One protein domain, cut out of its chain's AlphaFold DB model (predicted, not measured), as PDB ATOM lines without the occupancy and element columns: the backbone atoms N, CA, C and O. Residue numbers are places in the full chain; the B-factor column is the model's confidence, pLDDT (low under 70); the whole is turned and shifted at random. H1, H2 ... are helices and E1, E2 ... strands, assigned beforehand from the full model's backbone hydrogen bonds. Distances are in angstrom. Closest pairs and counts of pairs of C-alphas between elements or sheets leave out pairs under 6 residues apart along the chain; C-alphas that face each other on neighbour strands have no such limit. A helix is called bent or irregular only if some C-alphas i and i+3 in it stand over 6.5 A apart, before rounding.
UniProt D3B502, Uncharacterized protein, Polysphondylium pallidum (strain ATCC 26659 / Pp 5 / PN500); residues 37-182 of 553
ATOM      1  N   PRO A  37     198.215 136.699 190.158       83.00
ATOM      2  CA  PRO A  37     196.823 137.152 190.088       83.00
ATOM      3  C   PRO A  37     196.576 138.525 190.728       83.00
ATOM      4  O   PRO A  37     195.783 139.299 190.208       83.00
ATOM      5  N   LEU A  38     197.300 138.877 191.800       81.50
ATOM      6  CA  LEU A  38     197.145 140.167 192.492       81.50
ATOM      7  C   LEU A  38     197.621 141.372 191.668       81.50
ATOM      8  O   LEU A  38     197.315 142.510 192.025       81.50
ATOM      9  N   PHE A  39     198.379 141.116 190.599       83.44
ATOM     10  CA  PHE A  39     198.945 142.127 189.706       83.44
ATOM     11  C   PHE A  39     198.390 142.040 188.285       83.44
ATOM     12  O   PHE A  39     198.869 142.722 187.382       83.44
ATOM     13  N   THR A  40     197.390 141.186 188.075       76.44
ATOM     14  CA  THR A  40     196.730 141.058 186.778       76.44
ATOM     15  C   THR A  40     195.796 142.259 186.598       76.44
ATOM     16  O   THR A  40     195.043 142.577 187.512       76.44
ATOM     17  N   ASN A  41     195.861 142.929 185.442       77.88
ATOM     18  CA  ASN A  41     195.057 144.112 185.071       77.88
ATOM     19  C   ASN A  41     195.360 145.432 185.813       77.88
ATOM     20  O   ASN A  41     194.602 146.387 185.675       77.88
ATOM     21  N   LEU A  42     196.464 145.529 186.563       84.50
ATOM     22  CA  LEU A  42     196.879 146.807 187.158       84.50
ATOM     23  C   LEU A  42     197.417 147.766 186.092       84.50
ATOM     24  O   LEU A  42     198.197 147.350 185.244       84.50
ATOM     25  N   LYS A  43     197.123 149.063 186.215       85.81
ATOM     26  CA  LYS A  43     197.750 150.135 185.419       85.81
ATOM     27  C   LYS A  43     199.099 150.560 185.994       85.81
ATOM     28  O   LYS A  43     200.025 150.884 185.251       85.81
ATOM     29  N   HIS A  44     199.230 150.572 187.322       87.25
ATOM     30  CA  HIS A  44     200.458 151.011 187.982       87.25
ATOM     31  C   HIS A  44     200.845 150.133 189.168       87.25
ATOM     32  O   HIS A  44     200.030 149.809 190.035       87.25
ATOM     33  N   VAL A  45     202.136 149.813 189.240       89.50
ATOM     34  CA  VAL A  45     202.746 149.168 190.404       89.50
ATOM     35  C   VAL A  45     203.856 150.062 190.918       89.50
ATOM     36  O   VAL A  45     204.842 150.301 190.224       89.50
ATOM     37  N   PHE A  46     203.716 150.544 192.146       89.44
ATOM     38  CA  PHE A  46     204.749 151.334 192.803       89.44
ATOM     39  C   PHE A  46     205.571 150.457 193.734       89.44
ATOM     40  O   PHE A  46     205.017 149.784 194.595       89.44
ATOM     41  N   ILE A  47     206.891 150.495 193.605       88.50
ATOM     42  CA  ILE A  47     207.826 149.848 194.521       88.50
ATOM     43  C   ILE A  47     208.500 150.942 195.340       88.50
ATOM     44  O   ILE A  47     209.268 151.731 194.803       88.50
ATOM     45  N   VAL A  48     208.233 150.990 196.640       86.25
ATOM     46  CA  VAL A  48     208.783 151.997 197.553       86.25
ATOM     47  C   VAL A  48     209.891 151.368 198.386       86.25
ATOM     48  O   VAL A  48     209.615 150.532 199.243       86.25
ATOM     49  N   ASP A  49     211.145 151.761 198.162       82.12
ATOM     50  CA  ASP A  49     212.280 151.262 198.946       82.12
ATOM     51  C   ASP A  49     212.652 152.222 200.073       82.12
ATOM     52  O   ASP A  49     213.556 153.053 199.944       82.12
ATOM     53  N   LEU A  50     212.007 152.041 201.225       77.75
ATOM     54  CA  LEU A  50     212.263 152.831 202.429       77.75
ATOM     55  C   LEU A  50     213.649 152.592 203.030       77.75
ATOM     56  O   LEU A  50     214.115 153.383 203.846       77.75
ATOM     57  N   SER A  51     214.331 151.520 202.630       71.62
ATOM     58  CA  SER A  51     215.678 151.221 203.118       71.62
ATOM     59  C   SER A  51     216.735 152.176 202.567       71.62
ATOM     60  O   SER A  51     217.805 152.283 203.162       71.62
ATOM     61  N   SER A  52     216.450 152.806 201.424       67.75
ATOM     62  CA  SER A  52     217.343 153.774 200.778       67.75
ATOM     63  C   SER A  52     217.265 155.171 201.394       67.75
ATOM     64  O   SER A  52     218.131 155.994 201.142       67.75
ATOM     65  N   TYR A  53     216.265 155.440 202.238       69.12
ATOM     66  CA  TYR A  53     216.021 156.785 202.741       69.12
ATOM     67  C   TYR A  53     216.847 157.122 203.971       69.12
ATOM     68  O   TYR A  53     216.813 156.426 204.989       69.12
ATOM     69  N   THR A  54     217.505 158.274 203.922       61.22
ATOM     70  CA  THR A  54     218.401 158.746 204.989       61.22
ATOM     71  C   THR A  54     217.736 159.674 206.020       61.22
ATOM     72  O   THR A  54     218.410 160.240 206.882       61.22
ATOM     73  N   GLY A  55     216.400 159.769 206.020       56.72
ATOM     74  CA  GLY A  55     215.626 160.573 206.985       56.72
ATOM     75  C   GLY A  55     215.391 162.021 206.546       56.72
ATOM     76  O   GLY A  55     215.315 162.922 207.385       56.72
ATOM     77  N   LEU A  56     215.310 162.236 205.235       57.84
ATOM     78  CA  LEU A  56     215.088 163.533 204.605       57.84
ATOM     79  C   LEU A  56     213.606 163.965 204.630       57.84
ATOM     80  O   LEU A  56     212.727 163.247 205.117       57.84
ATOM     81  N   ALA A  57     213.381 165.204 204.182       57.78
ATOM     82  CA  ALA A  57     212.126 165.948 204.248       57.78
ATOM     83  C   ALA A  57     210.918 165.214 203.636       57.78
ATOM     84  O   ALA A  57     211.049 164.310 202.813       57.78
ATOM     85  N   CYS A  58     209.724 165.640 204.045       62.47
ATOM     86  CA  CYS A  58     208.461 165.098 203.560       62.47
ATOM     87  C   CYS A  58     208.295 165.306 202.043       62.47
ATOM     88  O   CYS A  58     208.425 166.430 201.561       62.47
ATOM     89  N   ASN A  59     207.988 164.237 201.307       74.12
ATOM     90  CA  ASN A  59     207.730 164.258 199.867       74.12
ATOM     91  C   ASN A  59     206.294 163.815 199.593       74.12
ATOM     92  O   ASN A  59     205.835 162.826 200.165       74.12
ATOM     93  N   GLU A  60     205.603 164.563 198.733       74.19
ATOM     94  CA  GLU A  60     204.175 164.393 198.470       74.19
ATOM     95  C   GLU A  60     203.828 163.013 197.927       74.19
ATOM     96  O   GLU A  60     202.998 162.313 198.504       74.19
ATOM     97  N   LEU A  61     204.529 162.586 196.877       79.06
ATOM     98  CA  LEU A  61     204.317 161.282 196.267       79.06
ATOM     99  C   LEU A  61     204.639 160.151 197.249       79.06
ATOM    100  O   LEU A  61     203.832 159.242 197.414       79.06
ATOM    101  N   LEU A  62     205.774 160.219 197.948       78.94
ATOM    102  CA  LEU A  62     206.138 159.232 198.967       78.94
ATOM    103  C   LEU A  62     205.071 159.143 200.061       78.94
ATOM    104  O   LEU A  62     204.723 158.048 200.496       78.94
ATOM    105  N   HIS A  63     204.525 160.278 200.489       75.50
ATOM    106  CA  HIS A  63     203.455 160.292 201.470       75.50
ATOM    107  C   HIS A  63     202.183 159.645 200.929       75.50
ATOM    108  O   HIS A  63     201.616 158.788 201.596       75.50
ATOM    109  N   GLN A  64     201.741 159.985 199.718       78.69
ATOM    110  CA  GLN A  64     200.561 159.342 199.141       78.69
ATOM    111  C   GLN A  64     200.771 157.833 198.960       78.69
ATOM    112  O   GLN A  64     199.904 157.034 199.312       78.69
ATOM    113  N   LEU A  65     201.966 157.412 198.547       81.88
ATOM    114  CA  LEU A  65     202.311 155.999 198.426       81.88
ATOM    115  C   LEU A  65     202.238 155.261 199.767       81.88
ATOM    116  O   LEU A  65     201.723 154.145 199.820       81.88
ATOM    117  N   LEU A  66     202.684 155.879 200.858       77.69
ATOM    118  CA  LEU A  66     202.678 155.253 202.182       77.69
ATOM    119  C   LEU A  66     201.333 155.374 202.916       77.69
ATOM    120  O   LEU A  66     200.936 154.427 203.589       77.69
ATOM    121  N   PHE A  67     200.625 156.494 202.757       72.19
ATOM    122  CA  PHE A  67     199.519 156.902 203.632       72.19
ATOM    123  C   PHE A  67     198.228 157.302 202.902       72.19
ATOM    124  O   PHE A  67     197.177 157.342 203.533       72.19
ATOM    125  N   GLY A  68     198.284 157.625 201.608       73.75
ATOM    126  CA  GLY A  68     197.120 158.103 200.853       73.75
ATOM    127  C   GLY A  68     196.034 157.035 200.693       73.75
ATOM    128  O   GLY A  68     196.325 155.854 200.519       73.75
ATOM    129  N   GLU A  69     194.761 157.402 200.705       80.06
ATOM    130  CA  GLU A  69     193.699 156.455 200.337       80.06
ATOM    131  C   GLU A  69     193.748 156.245 198.811       80.06
ATOM    132  O   GLU A  69     193.697 157.212 198.058       80.06
ATOM    133  N   ILE A  70     193.925 155.003 198.344       85.69
ATOM    134  CA  ILE A  70     193.973 154.691 196.905       85.69
ATOM    135  C   ILE A  70     192.539 154.704 196.375       85.69
ATOM    136  O   ILE A  70     191.703 153.975 196.905       85.69
ATOM    137  N   LEU A  71     192.267 155.490 195.328       86.50
ATOM    138  CA  LEU A  71     190.917 155.613 194.761       86.50
ATOM    139  C   LEU A  71     190.427 154.287 194.167       86.50
ATOM    140  O   LEU A  71     189.338 153.833 194.500       86.50
ATOM    141  N   ASN A  72     191.264 153.640 193.344       87.62
ATOM    142  CA  ASN A  72     190.954 152.372 192.680       87.62
ATOM    143  C   ASN A  72     192.049 151.334 192.958       87.62
ATOM    144  O   ASN A  72     193.092 151.295 192.304       87.62
ATOM    145  N   VAL A  73     191.801 150.451 193.925       86.69
ATOM    146  CA  VAL A  73     192.738 149.390 194.353       86.69
ATOM    147  C   VAL A  73     192.948 148.299 193.281       86.69
ATOM    148  O   VAL A  73     193.881 147.494 193.386       86.69
ATOM    149  N   GLU A  74     192.077 148.267 192.273       86.12
ATOM    150  CA  GLU A  74     192.158 147.405 191.087       86.12
ATOM    151  C   GLU A  74     193.040 147.990 189.978       86.12
ATOM    152  O   GLU A  74     193.510 147.244 189.133       86.12
ATOM    153  N   ASP A  75     193.307 149.299 189.996       86.38
ATOM    154  CA  ASP A  75     194.180 149.961 189.019       86.38
ATOM    155  C   ASP A  75     195.619 150.090 189.543       86.38
ATOM    156  O   ASP A  75     196.574 150.132 188.761       86.38
ATOM    157  N   VAL A  76     195.788 150.184 190.869       88.50
ATOM    158  CA  VAL A  76     197.063 150.537 191.503       88.50
ATOM    159  C   VAL A  76     197.391 149.624 192.680       88.50
ATOM    160  O   VAL A  76     196.569 149.402 193.571       88.50
ATOM    161  N   LYS A  77     198.647 149.167 192.735       89.69
ATOM    162  CA  LYS A  77     199.242 148.566 193.940       89.69
ATOM    163  C   LYS A  77     200.511 149.288 194.356       89.69
ATOM    164  O   LYS A  77     201.294 149.739 193.521       89.69
ATOM    165  N   VAL A  78     200.748 149.321 195.664       89.44
ATOM    166  CA  VAL A  78     201.985 149.834 196.256       89.44
ATOM    167  C   VAL A  78     202.667 148.717 197.040       89.44
ATOM    168  O   VAL A  78     202.116 148.173 197.992       89.44
ATOM    169  N   VAL A  79     203.887 148.377 196.646       88.06
ATOM    170  CA  VAL A  79     204.748 147.399 197.304       88.06
ATOM    171  C   VAL A  79     205.818 148.152 198.083       88.06
ATOM    172  O   VAL A  79     206.672 148.817 197.503       88.06
ATOM    173  N   VAL A  80     205.784 148.058 199.408       85.44
ATOM    174  CA  VAL A  80     206.693 148.778 200.301       85.44
ATOM    175  C   VAL A  80     207.764 147.826 200.821       85.44
ATOM    176  O   VAL A  80     207.453 146.848 201.496       85.44
ATOM    177  N   VAL A  81     209.032 148.119 200.536       81.31
ATOM    178  CA  VAL A  81     210.199 147.382 201.039       81.31
ATOM    179  C   VAL A  81     210.774 148.111 202.247       81.31
ATOM    180  O   VAL A  81     211.179 149.271 202.154       81.31
ATOM    181  N   MET A  82     210.854 147.423 203.385       75.56
ATOM    182  CA  MET A  82     211.248 148.027 204.656       75.56
ATOM    183  C   MET A  82     212.255 147.159 205.418       75.56
ATOM    184  O   MET A  82     211.924 146.079 205.893       75.56
ATOM    185  N   LYS A  83     213.486 147.658 205.604       67.19
ATOM    186  CA  LYS A  83     214.550 146.943 206.340       67.19
ATOM    187  C   LYS A  83     214.794 147.446 207.777       67.19
ATOM    188  O   LYS A  83     215.350 146.721 208.603       67.19
ATOM    189  N   ALA A  84     214.399 148.681 208.096       58.22
ATOM    190  CA  ALA A  84     214.523 149.292 209.426       58.22
ATOM    191  C   ALA A  84     213.525 150.458 209.604       58.22
ATOM    192  O   ALA A  84     212.791 150.791 208.680       58.22
ATOM    193  N   LYS A  85     213.503 151.068 210.801       56.97
ATOM    194  CA  LYS A  85     212.613 152.177 211.195       56.97
ATOM    195  C   LYS A  85     212.766 153.385 210.249       56.97
ATOM    196  O   LYS A  85     213.702 154.161 210.413       56.97
ATOM    197  N   PHE A  86     211.860 153.543 209.285       58.41
ATOM    198  CA  PHE A  86     211.790 154.710 208.400       58.41
ATOM    199  C   PHE A  86     210.817 155.745 208.964       58.41
ATOM    200  O   PHE A  86     209.637 155.437 209.082       58.41
ATOM    201  N   ALA A  87     211.316 156.944 209.281       57.16
ATOM    202  CA  ALA A  87     210.550 158.074 209.807       57.16
ATOM    203  C   ALA A  87     210.793 159.316 208.934       57.16
ATOM    204  O   ALA A  87     211.819 159.980 209.126       57.16
ATOM    205  N   PRO A  88     209.911 159.651 207.979       60.38
ATOM    206  CA  PRO A  88     210.024 160.934 207.306       60.38
ATOM    207  C   PRO A  88     209.751 162.023 208.345       60.38
ATOM    208  O   PRO A  88     208.808 161.914 209.127       60.38
ATOM    209  N   ARG A  89     210.585 163.064 208.385       64.44
ATOM    210  CA  ARG A  89     210.318 164.237 209.226       64.44
ATOM    211  C   ARG A  89     209.459 165.210 208.423       64.44
ATOM    212  O   ARG A  89     209.972 165.804 207.472       64.44
ATOM    213  N   CYS A  90     208.183 165.389 208.783       66.81
ATOM    214  CA  CYS A  90     207.378 166.488 208.233       66.81
ATOM    215  C   CYS A  90     207.358 167.717 209.150       66.81
ATOM    216  O   CYS A  90     207.468 167.618 210.369       66.81
ATOM    217  N   GLN A  91     207.138 168.883 208.541       66.31
ATOM    218  CA  GLN A  91     206.865 170.166 209.187       66.31
ATOM    219  C   GLN A  91     205.677 170.120 210.168       66.31
ATOM    220  O   GLN A  91     205.679 170.849 211.156       66.31
ATOM    221  N   CYS A  92     204.692 169.236 209.957       64.19
ATOM    222  CA  CYS A  92     203.600 169.038 210.919       64.19
ATOM    223  C   CYS A  92     204.024 168.279 212.186       64.19
ATOM    224  O   CYS A  92     203.205 168.131 213.081       64.19
ATOM    225  N   GLY A  93     205.263 167.789 212.281       65.31
ATOM    226  CA  GLY A  93     205.769 167.051 213.440       65.31
ATOM    227  C   GLY A  93     205.669 165.528 213.337       65.31
ATOM    228  O   GLY A  93     206.185 164.824 214.206       65.31
ATOM    229  N   ILE A  94     205.073 164.988 212.265       65.62
ATOM    230  CA  ILE A  94     205.148 163.548 211.974       65.62
ATOM    231  C   ILE A  94     206.628 163.149 211.836       65.62
ATOM    232  O   ILE A  94     207.384 163.788 211.102       65.62
ATOM    233  N   GLY A  95     207.042 162.116 212.578       59.47
ATOM    234  CA  GLY A  95     208.425 161.622 212.611       59.47
ATOM    235  C   GLY A  95     209.373 162.358 213.573       59.47
ATOM    236  O   GLY A  95     210.569 162.042 213.608       59.47
ATOM    237  N   GLU A  96     208.891 163.316 214.377       65.44
ATOM    238  CA  GLU A  96     209.692 163.949 215.432       65.44
ATOM    239  C   GLU A  96     209.967 162.973 216.590       65.44
ATOM    240  O   GLU A  96     209.059 162.478 217.257       65.44
ATOM    241  N   ARG A  97     211.257 162.734 216.881       58.41
ATOM    242  CA  ARG A  97     211.714 161.781 217.917       58.41
ATOM    243  C   ARG A  97     211.176 162.073 219.323       58.41
ATOM    244  O   ARG A  97     211.116 161.157 220.135       58.41
ATOM    245  N   ASN A  98     210.843 163.333 219.603       56.12
ATOM    246  CA  ASN A  98     210.405 163.794 220.921       56.12
ATOM    247  C   ASN A  98     208.882 163.715 221.105       56.12
ATOM    248  O   ASN A  98     208.421 163.728 222.240       56.12
ATOM    249  N   VAL A  99     208.120 163.638 220.008       54.97
ATOM    250  CA  VAL A  99     206.645 163.599 220.012       54.97
ATOM    251  C   VAL A  99     206.144 162.160 219.895       54.97
ATOM    252  O   VAL A  99     205.118 161.800 220.464       54.97
ATOM    253  N   ASP A 100     206.892 161.302 219.197       51.78
ATOM    254  CA  ASP A 100     206.454 159.947 218.873       51.78
ATOM    255  C   ASP A 100     207.479 158.910 219.359       51.78
ATOM    256  O   ASP A 100     208.310 158.385 218.616       51.78
ATOM    257  N   THR A 101     207.440 158.615 220.663       42.03
ATOM    258  CA  THR A 101     208.244 157.537 221.276       42.03
ATOM    259  C   THR A 101     207.783 156.148 220.819       42.03
ATOM    260  O   THR A 101     208.550 155.182 220.844       42.03
ATOM    261  N   ALA A 102     206.542 156.056 220.340       43.62
ATOM    262  CA  ALA A 102     205.890 154.859 219.842       43.62
ATOM    263  C   ALA A 102     206.065 154.742 218.318       43.62
ATOM    264  O   ALA A 102     205.100 154.747 217.559       43.62
ATOM    265  N   PHE A 103     207.317 154.617 217.872       50.72
ATOM    266  CA  PHE A 103     207.647 154.356 216.472       50.72
ATOM    267  C   PHE A 103     207.227 152.933 216.065       50.72
ATOM    268  O   PHE A 103     208.057 152.022 215.980       50.72
ATOM    269  N   TYR A 104     205.926 152.718 215.863       48.31
ATOM    270  CA  TYR A 104     205.374 151.440 215.440       48.31
ATOM    271  C   TYR A 104     205.054 151.484 213.953       48.31
ATOM    272  O   TYR A 104     204.144 152.168 213.501       48.31
ATOM    273  N   LYS A 105     205.797 150.661 213.220       49.66
ATOM    274  CA  LYS A 105     205.495 150.081 211.908       49.66
ATOM    275  C   LYS A 105     203.994 150.008 211.547       49.66
ATOM    276  O   LYS A 105     203.621 150.347 210.433       49.66
ATOM    277  N   ASN A 106     203.146 149.653 212.516       46.62
ATOM    278  CA  ASN A 106     201.699 149.458 212.361       46.62
ATOM    279  C   ASN A 106     200.874 150.755 212.280       46.62
ATOM    280  O   ASN A 106     199.687 150.695 211.984       46.62
ATOM    281  N   ARG A 107     201.463 151.916 212.586       49.06
ATOM    282  CA  ARG A 107     200.770 153.213 212.563       49.06
ATOM    283  C   ARG A 107     200.912 153.944 211.231       49.06
ATOM    284  O   ARG A 107     200.108 154.813 210.923       49.06
ATOM    285  N   PHE A 108     201.948 153.591 210.473       52.84
ATOM    286  CA  PHE A 108     202.379 154.324 209.287       52.84
ATOM    287  C   PHE A 108     202.191 153.534 207.993       52.84
ATOM    288  O   PHE A 108     201.984 154.128 206.947       52.84
ATOM    289  N   ILE A 109     202.244 152.204 208.044       60.91
ATOM    290  CA  ILE A 109     202.016 151.370 206.868       60.91
ATOM    291  C   ILE A 109     200.965 150.340 207.258       60.91
ATOM    292  O   ILE A 109     201.258 149.376 207.967       60.91
ATOM    293  N   VAL A 110     199.726 150.580 206.836       60.69
ATOM    294  CA  VAL A 110     198.645 149.607 206.997       60.69
ATOM    295  C   VAL A 110     198.736 148.650 205.817       60.69
ATOM    296  O   VAL A 110     198.557 149.047 204.668       60.69
ATOM    297  N   GLU A 111     199.077 147.394 206.093       70.00
ATOM    298  CA  GLU A 111     198.963 146.331 205.099       70.00
ATOM    299  C   GLU A 111     197.482 146.149 204.723       70.00
ATOM    300  O   GLU A 111     196.627 146.062 205.603       70.00
ATOM    301  N   GLY A 112     197.171 146.127 203.422       73.31
ATOM    302  CA  GLY A 112     195.794 146.166 202.913       73.31
ATOM    303  C   GLY A 112     195.502 147.407 202.062       73.31
ATOM    304  O   GLY A 112     196.382 148.223 201.808       73.31
ATOM    305  N   GLN A 113     194.271 147.520 201.542       76.50
ATOM    306  CA  GLN A 113     193.834 148.643 200.685       76.50
ATOM    307  C   GLN A 113     194.779 148.930 199.498       76.50
ATOM    308  O   GLN A 113     195.075 150.075 199.173       76.50
ATOM    309  N   GLY A 114     195.300 147.873 198.868       84.25
ATOM    310  CA  GLY A 114     196.233 147.987 197.740       84.25
ATOM    311  C   GLY A 114     197.711 148.103 198.118       84.25
ATOM    312  O   GLY A 114     198.547 148.179 197.219       84.25
ATOM    313  N   ARG A 115     198.051 148.054 199.412       87.06
ATOM    314  CA  ARG A 115     199.433 148.075 199.907       87.06
ATOM    315  C   ARG A 115     199.907 146.705 200.368       87.06
ATOM    316  O   ARG A 115     199.220 146.029 201.133       87.06
ATOM    317  N   ILE A 116     201.110 146.337 199.943       86.50
ATOM    318  CA  ILE A 116     201.805 145.106 200.328       86.50
ATOM    319  C   ILE A 116     203.120 145.491 201.000       86.50
ATOM    320  O   ILE A 116     203.909 146.240 200.426       86.50
ATOM    321  N   VAL A 117     203.370 144.975 202.202       84.31
ATOM    322  CA  VAL A 117     204.578 145.296 202.976       84.31
ATOM    323  C   VAL A 117     205.527 144.106 202.977       84.31
ATOM    324  O   VAL A 117     205.150 142.997 203.353       84.31
ATOM    325  N   LEU A 118     206.768 144.349 202.561       82.81
ATOM    326  CA  LEU A 118     207.835 143.362 202.495       82.81
ATOM    327  C   LEU A 118     208.961 143.740 203.453       82.81
ATOM    328  O   LEU A 118     209.522 144.837 203.390       82.81
ATOM    329  N   GLU A 119     209.334 142.793 204.302       79.38
ATOM    330  CA  GLU A 119     210.427 142.941 205.261       79.38
ATOM    331  C   GLU A 119     211.573 142.004 204.905       79.38
ATOM    332  O   GLU A 119     211.580 140.846 205.328       79.38
ATOM    333  N   PRO A 120     212.554 142.469 204.110       76.50
ATOM    334  CA  PRO A 120     213.726 141.668 203.817       76.50
ATOM    335  C   PRO A 120     214.518 141.380 205.092       76.50
ATOM    336  O   PRO A 120     214.670 142.234 205.973       76.50
ATOM    337  N   GLU A 121     215.107 140.187 205.157       77.50
ATOM    338  CA  GLU A 121     216.020 139.835 206.236       77.50
ATOM    339  C   GLU A 121     217.159 140.857 206.364       77.50
ATOM    340  O   GLU A 121     217.709 141.364 205.382       77.50
ATOM    341  N   LYS A 122     217.591 141.119 207.604       73.12
ATOM    342  CA  LYS A 122     218.673 142.078 207.894       73.12
ATOM    343  C   LYS A 122     219.978 141.752 207.151       73.12
ATOM    344  O   LYS A 122     220.755 142.658 206.835       73.12
ATOM    345  N   THR A 123     220.202 140.474 206.866       77.56
ATOM    346  CA  THR A 123     221.359 139.899 206.168       77.56
ATOM    347  C   THR A 123     221.389 140.234 204.672       77.56
ATOM    348  O   THR A 123     222.473 140.354 204.102       77.56
ATOM    349  N   ILE A 124     220.231 140.452 204.039       77.56
ATOM    350  CA  ILE A 124     220.108 140.704 202.599       77.56
ATOM    351  C   ILE A 124     220.311 142.196 202.315       77.56
ATOM    352  O   ILE A 124     219.726 143.059 202.964       77.56
ATOM    353  N   SER A 125     221.156 142.549 201.344       77.31
ATOM    354  CA  SER A 125     221.334 143.950 200.920       77.31
ATOM    355  C   SER A 125     220.032 144.516 200.337       77.31
ATOM    356  O   SER A 125     219.473 143.910 199.427       77.31
ATOM    357  N   SER A 126     219.587 145.690 200.808       72.81
ATOM    358  CA  SER A 126     218.346 146.332 200.338       72.81
ATOM    359  C   SER A 126     218.348 146.585 198.839       72.81
ATOM    360  O   SER A 126     217.385 146.241 198.167       72.81
ATOM    361  N   LYS A 127     219.474 147.072 198.300       77.25
ATOM    362  CA  LYS A 127     219.659 147.255 196.857       77.25
ATOM    363  C   LYS A 127     219.445 145.948 196.094       77.25
ATOM    364  O   LYS A 127     218.625 145.899 195.193       77.25
ATOM    365  N   LYS A 128     220.110 144.861 196.508       79.69
ATOM    366  CA  LYS A 128     219.959 143.556 195.839       79.69
ATOM    367  C   LYS A 128     218.526 143.024 195.904       79.69
ATOM    368  O   LYS A 128     218.062 142.435 194.936       79.69
ATOM    369  N   TYR A 129     217.850 143.209 197.039       81.56
ATOM    370  CA  TYR A 129     216.460 142.789 197.212       81.56
ATOM    371  C   TYR A 129     215.513 143.584 196.313       81.56
ATOM    372  O   TYR A 129     214.703 142.993 195.606       81.56
ATOM    373  N   ARG A 130     215.667 144.911 196.284       81.25
ATOM    374  CA  ARG A 130     214.918 145.801 195.396       81.25
ATOM    375  C   ARG A 130     215.132 145.434 193.929       81.25
ATOM    376  O   ARG A 130     214.151 145.263 193.222       81.25
ATOM    377  N   ASP A 131     216.375 145.255 193.487       82.00
ATOM    378  CA  ASP A 131     216.684 144.923 192.088       82.00
ATOM    379  C   ASP A 131     216.027 143.588 191.672       82.00
ATOM    380  O   ASP A 131     215.465 143.464 190.582       82.00
ATOM    381  N   ALA A 132     216.034 142.589 192.566       83.25
ATOM    382  CA  ALA A 132     215.333 141.327 192.344       83.25
ATOM    383  C   ALA A 132     213.805 141.514 192.280       83.25
ATOM    384  O   ALA A 132     213.153 140.914 191.423       83.25
ATOM    385  N   LEU A 133     213.243 142.356 193.153       85.56
ATOM    386  CA  LEU A 133     211.810 142.645 193.207       85.56
ATOM    387  C   LEU A 133     211.326 143.375 191.953       85.56
ATOM    388  O   LEU A 133     210.312 142.980 191.392       85.56
ATOM    389  N   VAL A 134     212.061 144.388 191.489       84.19
ATOM    390  CA  VAL A 134     211.760 145.115 190.243       84.19
ATOM    391  C   VAL A 134     211.719 144.140 189.075       84.19
ATOM    392  O   VAL A 134     210.715 144.064 188.373       84.19
ATOM    393  N   LYS A 135     212.767 143.321 188.922       83.75
ATOM    394  CA  LYS A 135     212.843 142.326 187.847       83.75
ATOM    395  C   LYS A 135     211.674 141.339 187.880       83.75
ATOM    396  O   LYS A 135     211.164 140.971 186.826       83.75
ATOM    397  N   TYR A 136     211.262 140.914 189.072       85.06
ATOM    398  CA  TYR A 136     210.114 140.029 189.247       85.06
ATOM    399  C   TYR A 136     208.783 140.730 188.929       85.06
ATOM    400  O   TYR A 136     207.959 140.170 188.216       85.06
ATOM    401  N   MET A 137     208.574 141.969 189.383       85.75
ATOM    402  CA  MET A 137     207.360 142.738 189.075       85.75
ATOM    403  C   MET A 137     207.213 142.963 187.565       85.75
ATOM    404  O   MET A 137     206.150 142.700 187.009       85.75
ATOM    405  N   CYS A 138     208.297 143.336 186.879       82.50
ATOM    406  CA  CYS A 138     208.314 143.479 185.421       82.50
ATOM    407  C   CYS A 138     208.025 142.167 184.671       82.50
ATOM    408  O   CYS A 138     207.578 142.220 183.533       82.50
ATOM    409  N   SER A 139     208.280 140.992 185.265       81.62
ATOM    410  CA  SER A 139     207.986 139.710 184.608       81.62
ATOM    411  C   SER A 139     206.552 139.219 184.821       81.62
ATOM    412  O   SER A 139     206.105 138.334 184.089       81.62
ATOM    413  N   ILE A 140     205.831 139.747 185.816       80.88
ATOM    414  CA  ILE A 140     204.449 139.338 186.118       80.88
ATOM    415  C   ILE A 140     203.401 140.351 185.656       80.88
ATOM    416  O   ILE A 140     202.296 139.939 185.295       80.88
ATOM    417  N   VAL A 141     203.737 141.644 185.629       79.44
ATOM    418  CA  VAL A 141     202.892 142.698 185.065       79.44
ATOM    419  C   VAL A 141     202.891 142.504 183.549       79.44
ATOM    420  O   VAL A 141     203.888 142.732 182.876       79.44
ATOM    421  N   SER A 142     201.798 141.934 183.042       61.03
ATOM    422  CA  SER A 142     201.730 141.360 181.688       61.03
ATOM    423  C   SER A 142     201.262 142.363 180.625       61.03
ATOM    424  O   SER A 142     201.322 142.061 179.437       61.03
ATOM    425  N   ASP A 143     200.774 143.530 181.050       65.12
ATOM    426  CA  ASP A 143     200.212 144.561 180.180       65.12
ATOM    427  C   ASP A 143     201.310 145.568 179.771       65.12
ATOM    428  O   ASP A 143     201.952 146.140 180.654       65.12
ATOM    429  N   PRO A 144     201.549 145.810 178.466       59.75
ATOM    430  CA  PRO A 144     202.522 146.801 177.997       59.75
ATOM    431  C   PRO A 144     202.196 148.247 178.408       59.75
ATOM    432  O   PRO A 144     203.076 149.104 178.342       59.75
ATOM    433  N   VAL A 145     200.958 148.537 178.823       58.69
ATOM    434  CA  VAL A 145     200.543 149.855 179.334       58.69
ATOM    435  C   VAL A 145     200.849 149.997 180.827       58.69
ATOM    436  O   VAL A 145     201.044 151.108 181.327       58.69
ATOM    437  N   ALA A 146     200.920 148.879 181.547       62.12
ATOM    438  CA  ALA A 146     201.127 148.887 182.978       62.12
ATOM    439  C   ALA A 146     202.571 149.261 183.331       62.12
ATOM    440  O   ALA A 146     203.532 148.591 182.952       62.12
ATOM    441  N   MET A 147     202.733 150.345 184.089       79.62
ATOM    442  CA  MET A 147     204.055 150.868 184.435       79.62
ATOM    443  C   MET A 147     204.467 150.456 185.847       79.62
ATOM    444  O   MET A 147     203.757 150.724 186.823       79.62
ATOM    445  N   VAL A 148     205.652 149.850 185.955       84.62
ATOM    446  CA  VAL A 148     206.346 149.655 187.231       84.62
ATOM    447  C   VAL A 148     207.148 150.917 187.534       84.62
ATOM    448  O   VAL A 148     208.033 151.304 186.771       84.62
ATOM    449  N   HIS A 149     206.849 151.551 188.661       86.75
ATOM    450  CA  HIS A 149     207.520 152.754 189.142       86.75
ATOM    451  C   HIS A 149     208.313 152.420 190.395       86.75
ATOM    452  O   HIS A 149     207.798 151.763 191.298       86.75
ATOM    453  N   VAL A 150     209.550 152.893 190.488       84.69
ATOM    454  CA  VAL A 150     210.370 152.702 191.689       84.69
ATOM    455  C   VAL A 150     210.522 154.034 192.395       84.69
ATOM    456  O   VAL A 150     210.991 154.995 191.803       84.69
ATOM    457  N   HIS A 151     210.154 154.090 193.668       84.69
ATOM    458  CA  HIS A 151     210.394 155.242 194.517       84.69
ATOM    459  C   HIS A 151     211.565 154.947 195.472       84.69
ATOM    460  O   HIS A 151     211.435 154.145 196.400       84.69
ATOM    461  N   SER A 152     212.731 155.551 195.221       77.94
ATOM    462  CA  SER A 152     213.981 155.299 195.961       77.94
ATOM    463  C   SER A 152     214.955 156.481 195.854       77.94
ATOM    464  O   SER A 152     214.967 157.175 194.843       77.94
ATOM    465  N   GLU A 153     215.800 156.693 196.872       70.62
ATOM    466  CA  GLU A 153     216.926 157.651 196.804       70.62
ATOM    467  C   GLU A 153     218.114 157.110 195.976       70.62
ATOM    468  O   GLU A 153     218.863 157.887 195.393       70.62
ATOM    469  N   ASP A 154     218.274 155.783 195.883       65.00
ATOM    470  CA  ASP A 154     219.523 155.130 195.444       65.00
ATOM    471  C   ASP A 154     219.423 154.379 194.102       65.00
ATOM    472  O   ASP A 154     220.337 153.625 193.735       65.00
ATOM    473  N   TYR A 155     218.285 154.455 193.409       64.06
ATOM    474  CA  TYR A 155     218.043 153.634 192.222       64.06
ATOM    475  C   TYR A 155     218.169 154.438 190.931       64.06
ATOM    476  O   TYR A 155     217.577 155.497 190.784       64.06
ATOM    477  N   ILE A 156     218.956 153.923 189.990       54.78
ATOM    478  CA  ILE A 156     219.097 154.465 188.639       54.78
ATOM    479  C   ILE A 156     219.219 153.245 187.724       54.78
ATOM    480  O   ILE A 156     220.266 152.598 187.690       54.78
ATOM    481  N   ASP A 157     218.132 152.894 187.046       59.12
ATOM    482  CA  ASP A 157     218.075 151.866 186.005       59.12
ATOM    483  C   ASP A 157     217.137 152.370 184.900       59.12
ATOM    484  O   ASP A 157     216.155 153.049 185.186       59.12
ATOM    485  N   ALA A 158     217.455 152.075 183.639       54.88
ATOM    486  CA  ALA A 158     216.701 152.532 182.471       54.88
ATOM    487  C   ALA A 158     215.406 151.733 182.227       54.88
ATOM    488  O   ALA A 158     214.597 152.116 181.387       54.88
ATOM    489  N   SER A 159     215.218 150.610 182.926       60.19
ATOM    490  CA  SER A 159     214.083 149.699 182.732       60.19
ATOM    491  C   SER A 159     212.787 150.121 183.434       60.19
ATOM    492  O   SER A 159     211.735 149.545 183.161       60.19
ATOM    493  N   CYS A 160     212.825 151.125 184.312       64.94
ATOM    494  CA  CYS A 160     211.637 151.656 184.973       64.94
ATOM    495  C   CYS A 160     211.752 153.163 185.215       64.94
ATOM    496  O   CYS A 160     212.839 153.743 185.156       64.94
ATOM    497  N   LYS A 161     210.621 153.812 185.513       71.06
ATOM    498  CA  LYS A 161     210.633 155.220 185.911       71.06
ATOM    499  C   LYS A 161     210.935 155.318 187.403       71.06
ATOM    500  O   LYS A 161     210.221 154.742 188.229       71.06
ATOM    501  N   VAL A 162     212.011 156.032 187.736       71.81
ATOM    502  CA  VAL A 162     212.436 156.230 189.122       71.81
ATOM    503  C   VAL A 162     211.991 157.593 189.624       71.81
ATOM    504  O   VAL A 162     212.300 158.620 189.025       71.81
ATOM    505  N   TYR A 163     211.301 157.586 190.759       77.00
ATOM    506  CA  TYR A 163     210.965 158.771 191.527       77.00
ATOM    507  C   TYR A 163     211.794 158.805 192.808       77.00
ATOM    508  O   TYR A 163     212.060 157.787 193.446       77.00
ATOM    509  N   SER A 164     212.218 159.992 193.195       69.75
ATOM    510  CA  SER A 164     213.020 160.232 194.387       69.75
ATOM    511  C   SER A 164     212.542 161.512 195.064       69.75
ATOM    512  O   SER A 164     211.665 162.210 194.557       69.75
ATOM    513  N   LEU A 165     213.132 161.852 196.211       63.75
ATOM    514  CA  LEU A 165     212.811 163.107 196.899       63.75
ATOM    515  C   LEU A 165     213.100 164.353 196.059       63.75
ATOM    516  O   LEU A 165     212.476 165.383 196.289       63.75
ATOM    517  N   ILE A 166     214.044 164.259 195.122       65.06
ATOM    518  CA  ILE A 166     214.465 165.370 194.265       65.06
ATOM    519  C   ILE A 166     213.698 165.420 192.943       65.06
ATOM    520  O   ILE A 166     213.936 166.325 192.147       65.06
ATOM    521  N   THR A 167     212.808 164.457 192.679       71.56
ATOM    522  CA  THR A 167     212.050 164.461 191.429       71.56
ATOM    523  C   THR A 167     211.090 165.653 191.418       71.56
ATOM    524  O   THR A 167     210.341 165.817 192.387       71.56
ATOM    525  N   PRO A 168     211.094 166.483 190.356       69.62
ATOM    526  CA  PRO A 168     210.223 167.647 190.275       69.62
ATOM    527  C   PRO A 168     208.747 167.283 190.453       69.62
ATOM    528  O   PRO A 168     208.262 166.306 189.881       69.62
ATOM    529  N   THR A 169     208.018 168.107 191.208       69.69
ATOM    530  CA  THR A 169     206.586 167.921 191.490       69.69
ATOM    531  C   THR A 169     205.748 167.815 190.213       69.69
ATOM    532  O   THR A 169     204.851 166.986 190.120       69.69
ATOM    533  N   SER A 170     206.094 168.570 189.167       76.88
ATOM    534  CA  SER A 170     205.421 168.496 187.864       76.88
ATOM    535  C   SER A 170     205.449 167.095 187.240       76.88
ATOM    536  O   SER A 170     204.491 166.697 186.580       76.88
ATOM    537  N   GLU A 171     206.506 166.313 187.474       75.69
ATOM    538  CA  GLU A 171     206.640 164.960 186.927       75.69
ATOM    539  C   GLU A 171     205.829 163.915 187.704       75.69
ATOM    540  O   GLU A 171     205.486 162.862 187.147       75.69
ATOM    541  N   THR A 172     205.531 164.197 188.976       78.12
ATOM    542  CA  THR A 172     204.819 163.308 189.903       78.12
ATOM    543  C   THR A 172     203.351 163.679 190.094       78.12
ATOM    544  O   THR A 172     202.569 162.809 190.464       78.12
ATOM    545  N   ASN A 173     202.943 164.909 189.766       79.31
ATOM    546  CA  ASN A 173     201.580 165.421 189.955       79.31
ATOM    547  C   ASN A 173     200.495 164.539 189.333       79.31
ATOM    548  O   ASN A 173     199.479 164.261 189.957       79.31
ATOM    549  N   GLN A 174     200.720 164.027 188.126       82.69
ATOM    550  CA  GLN A 174     199.780 163.105 187.477       82.69
ATOM    551  C   GLN A 174     199.544 161.817 188.287       82.69
ATOM    552  O   GLN A 174     198.447 161.269 188.267       82.69
ATOM    553  N   LEU A 175     200.543 161.353 189.047       84.12
ATOM    554  CA  LEU A 175     200.429 160.156 189.883       84.12
ATOM    555  C   LEU A 175     199.607 160.407 191.150       84.12
ATOM    556  O   LEU A 175     199.064 159.467 191.724       84.12
ATOM    557  N   LEU A 176     199.500 161.664 191.579       81.81
ATOM    558  CA  LEU A 176     198.689 162.055 192.728       81.81
ATOM    559  C   LEU A 176     197.189 161.829 192.474       81.81
ATOM    560  O   LEU A 176     196.452 161.571 193.419       81.81
ATOM    561  N   SER A 177     196.761 161.808 191.205       84.44
ATOM    562  CA  SER A 177     195.371 161.540 190.805       84.44
ATOM    563  C   SER A 177     194.857 160.142 191.167       84.44
ATOM    564  O   SER A 177     193.651 159.926 191.167       84.44
ATOM    565  N   PHE A 178     195.739 159.194 191.504       86.25
ATOM    566  CA  PHE A 178     195.346 157.853 191.953       86.25
ATOM    567  C   PHE A 178     195.014 157.782 193.448       86.25
ATOM    568  O   PHE A 178     194.573 156.737 193.938       86.25
ATOM    569  N   PHE A 179     195.225 158.876 194.178       83.38
ATOM    570  CA  PHE A 179     195.015 158.958 195.614       83.38
ATOM    571  C   PHE A 179     193.935 159.988 195.931       83.38
ATOM    572  O   PHE A 179     193.805 161.021 195.278       83.38
ATOM    573  N   LYS A 180     193.156 159.720 196.973       75.25
ATOM    574  CA  LYS A 180     192.186 160.664 197.515       75.25
ATOM    575  C   LYS A 180     192.927 161.707 198.339       75.25
ATOM    576  O   LYS A 180     193.253 161.496 199.509       75.25
ATOM    577  N   ILE A 181     193.207 162.836 197.710       69.50
ATOM    578  CA  ILE A 181     193.872 163.966 198.351       69.50
ATOM    579  C   ILE A 181     192.785 164.884 198.906       69.50
ATOM    580  O   ILE A 181     191.962 165.405 198.161       69.50
ATOM    581  N   GLY A 182     192.736 165.016 200.237       57.91
ATOM    582  CA  GLY A 182     191.653 165.725 200.930       57.91
ATOM    583  C   GLY A 182     191.625 167.229 200.654       57.91
ATOM    584  O   GLY A 182     190.553 167.791 200.449       57.91
TER     585      GLY A 182
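What this domain is: This is residues 37 to 182 of the 553 residues of an uncharacterized protein of Polysphondylium pallidum (strain ATCC 26659 / Pp 5 / PN500) (UniProt D3B502). A twisted sheet of five parallel strands makes the core, with the long helix H3 running along one face and the short helix H1 crossing the other, where H4 packs beside H1. After E2 a long loop, residues 82 to 104, swings out as far as 26 A from the mean of the C-alphas, and the small helix H2 follows it. The printed part has 146 residues, with four named helices and five named strands in the order E1 H1 E2 H2 E3 H3 E4 E5 H4; the sheet runs E3 E2 E1 E4 E5. The class is mixed, helices and strands, though under half of the residues, 59, are in named elements. The whole is compact, with a radius of gyration of the C-alphas of 14.8 A and spans of 47 by 40 by 28 A.

How they stand to each other: E1, residues 44 to 49, is an inner strand. H1, residues 60 to 67, is on the sheet at a height of 9.2 A, across the strands at 88 degrees to E1 on the local plane; its Leu 65 and Val 48 have the closest C-alphas of H1 and E1, 7.7 A apart. E2, residues 76 to 81, is parallel to E1, with N 79 and O 46 within hydrogen-bond range at 2.7 A. E1, H1 and E2 form a strand-helix-strand unit, two parallel neighbour strands with a helix between, its crossover right-handed. H2, residues 105 to 108, is not on the sheet; it is close to H1 but not clearly touching, the closest C-alphas being those of Phe 67 and Phe 108, 6.8 A apart. E3, residues 115 to 118, an edge strand, is parallel to E2, with N 118 and O 80 at 2.8 A; E2, H2 and E3 form a second such right-handed unit. H3, residues 126 to 140, is on the face opposite to H1 at a height of 9.3 A, along the strands at 6 degrees to E1 on the local plane; the C-alphas of Asp 49 and Arg 130, the closest of E1 and H3, are 7.0 A apart. E4, residues 147 to 151, is parallel to E1, with N 47 and O 149 at 2.8 A; E3, H3 and E4 form a split unit, with E2 and E1 between its strands, also right-handed. E5, residues 161 to 163, the other edge strand, is parallel to E4, with N 163 and O 150 at 2.8 A. H4, residues 169 to 176, touches H1 at a shallow tilt of 29 degrees, the same way, the closest C-alphas being those of Leu 61 and Leu 176, 6.7 A apart. Every O i to N i+4 pair is within hydrogen-bond range in H1 and H3, and 2 of 4 in H4; H2 is too short for such a pair.

Where its parts are: E1 begins at C-alpha 44 (200.458, 151.011, 187.982) and is 16.1 A long; E2 is 16.5 A. H3, 21.1 A long, begins at C-alpha 126 (218.346, 146.332, 200.338). H4 is irregular, C-alphas 171 and 174 being 7.1 A apart, and ends at C-alpha 176 (198.689, 162.055, 192.728).

The domain as a whole: The C-alphas of Asn 98 and Pro 144, the two farthest apart, are 46.8 A from each other. The printed part has no cut; the link from E2 to H2, 23 residues, is long. Residues 69 to 70 pair antiparallel with residues 179 to 180. The mean pLDDT of the printed part is 73.1, and 54 residues are under 70, among them residues 83 to 110.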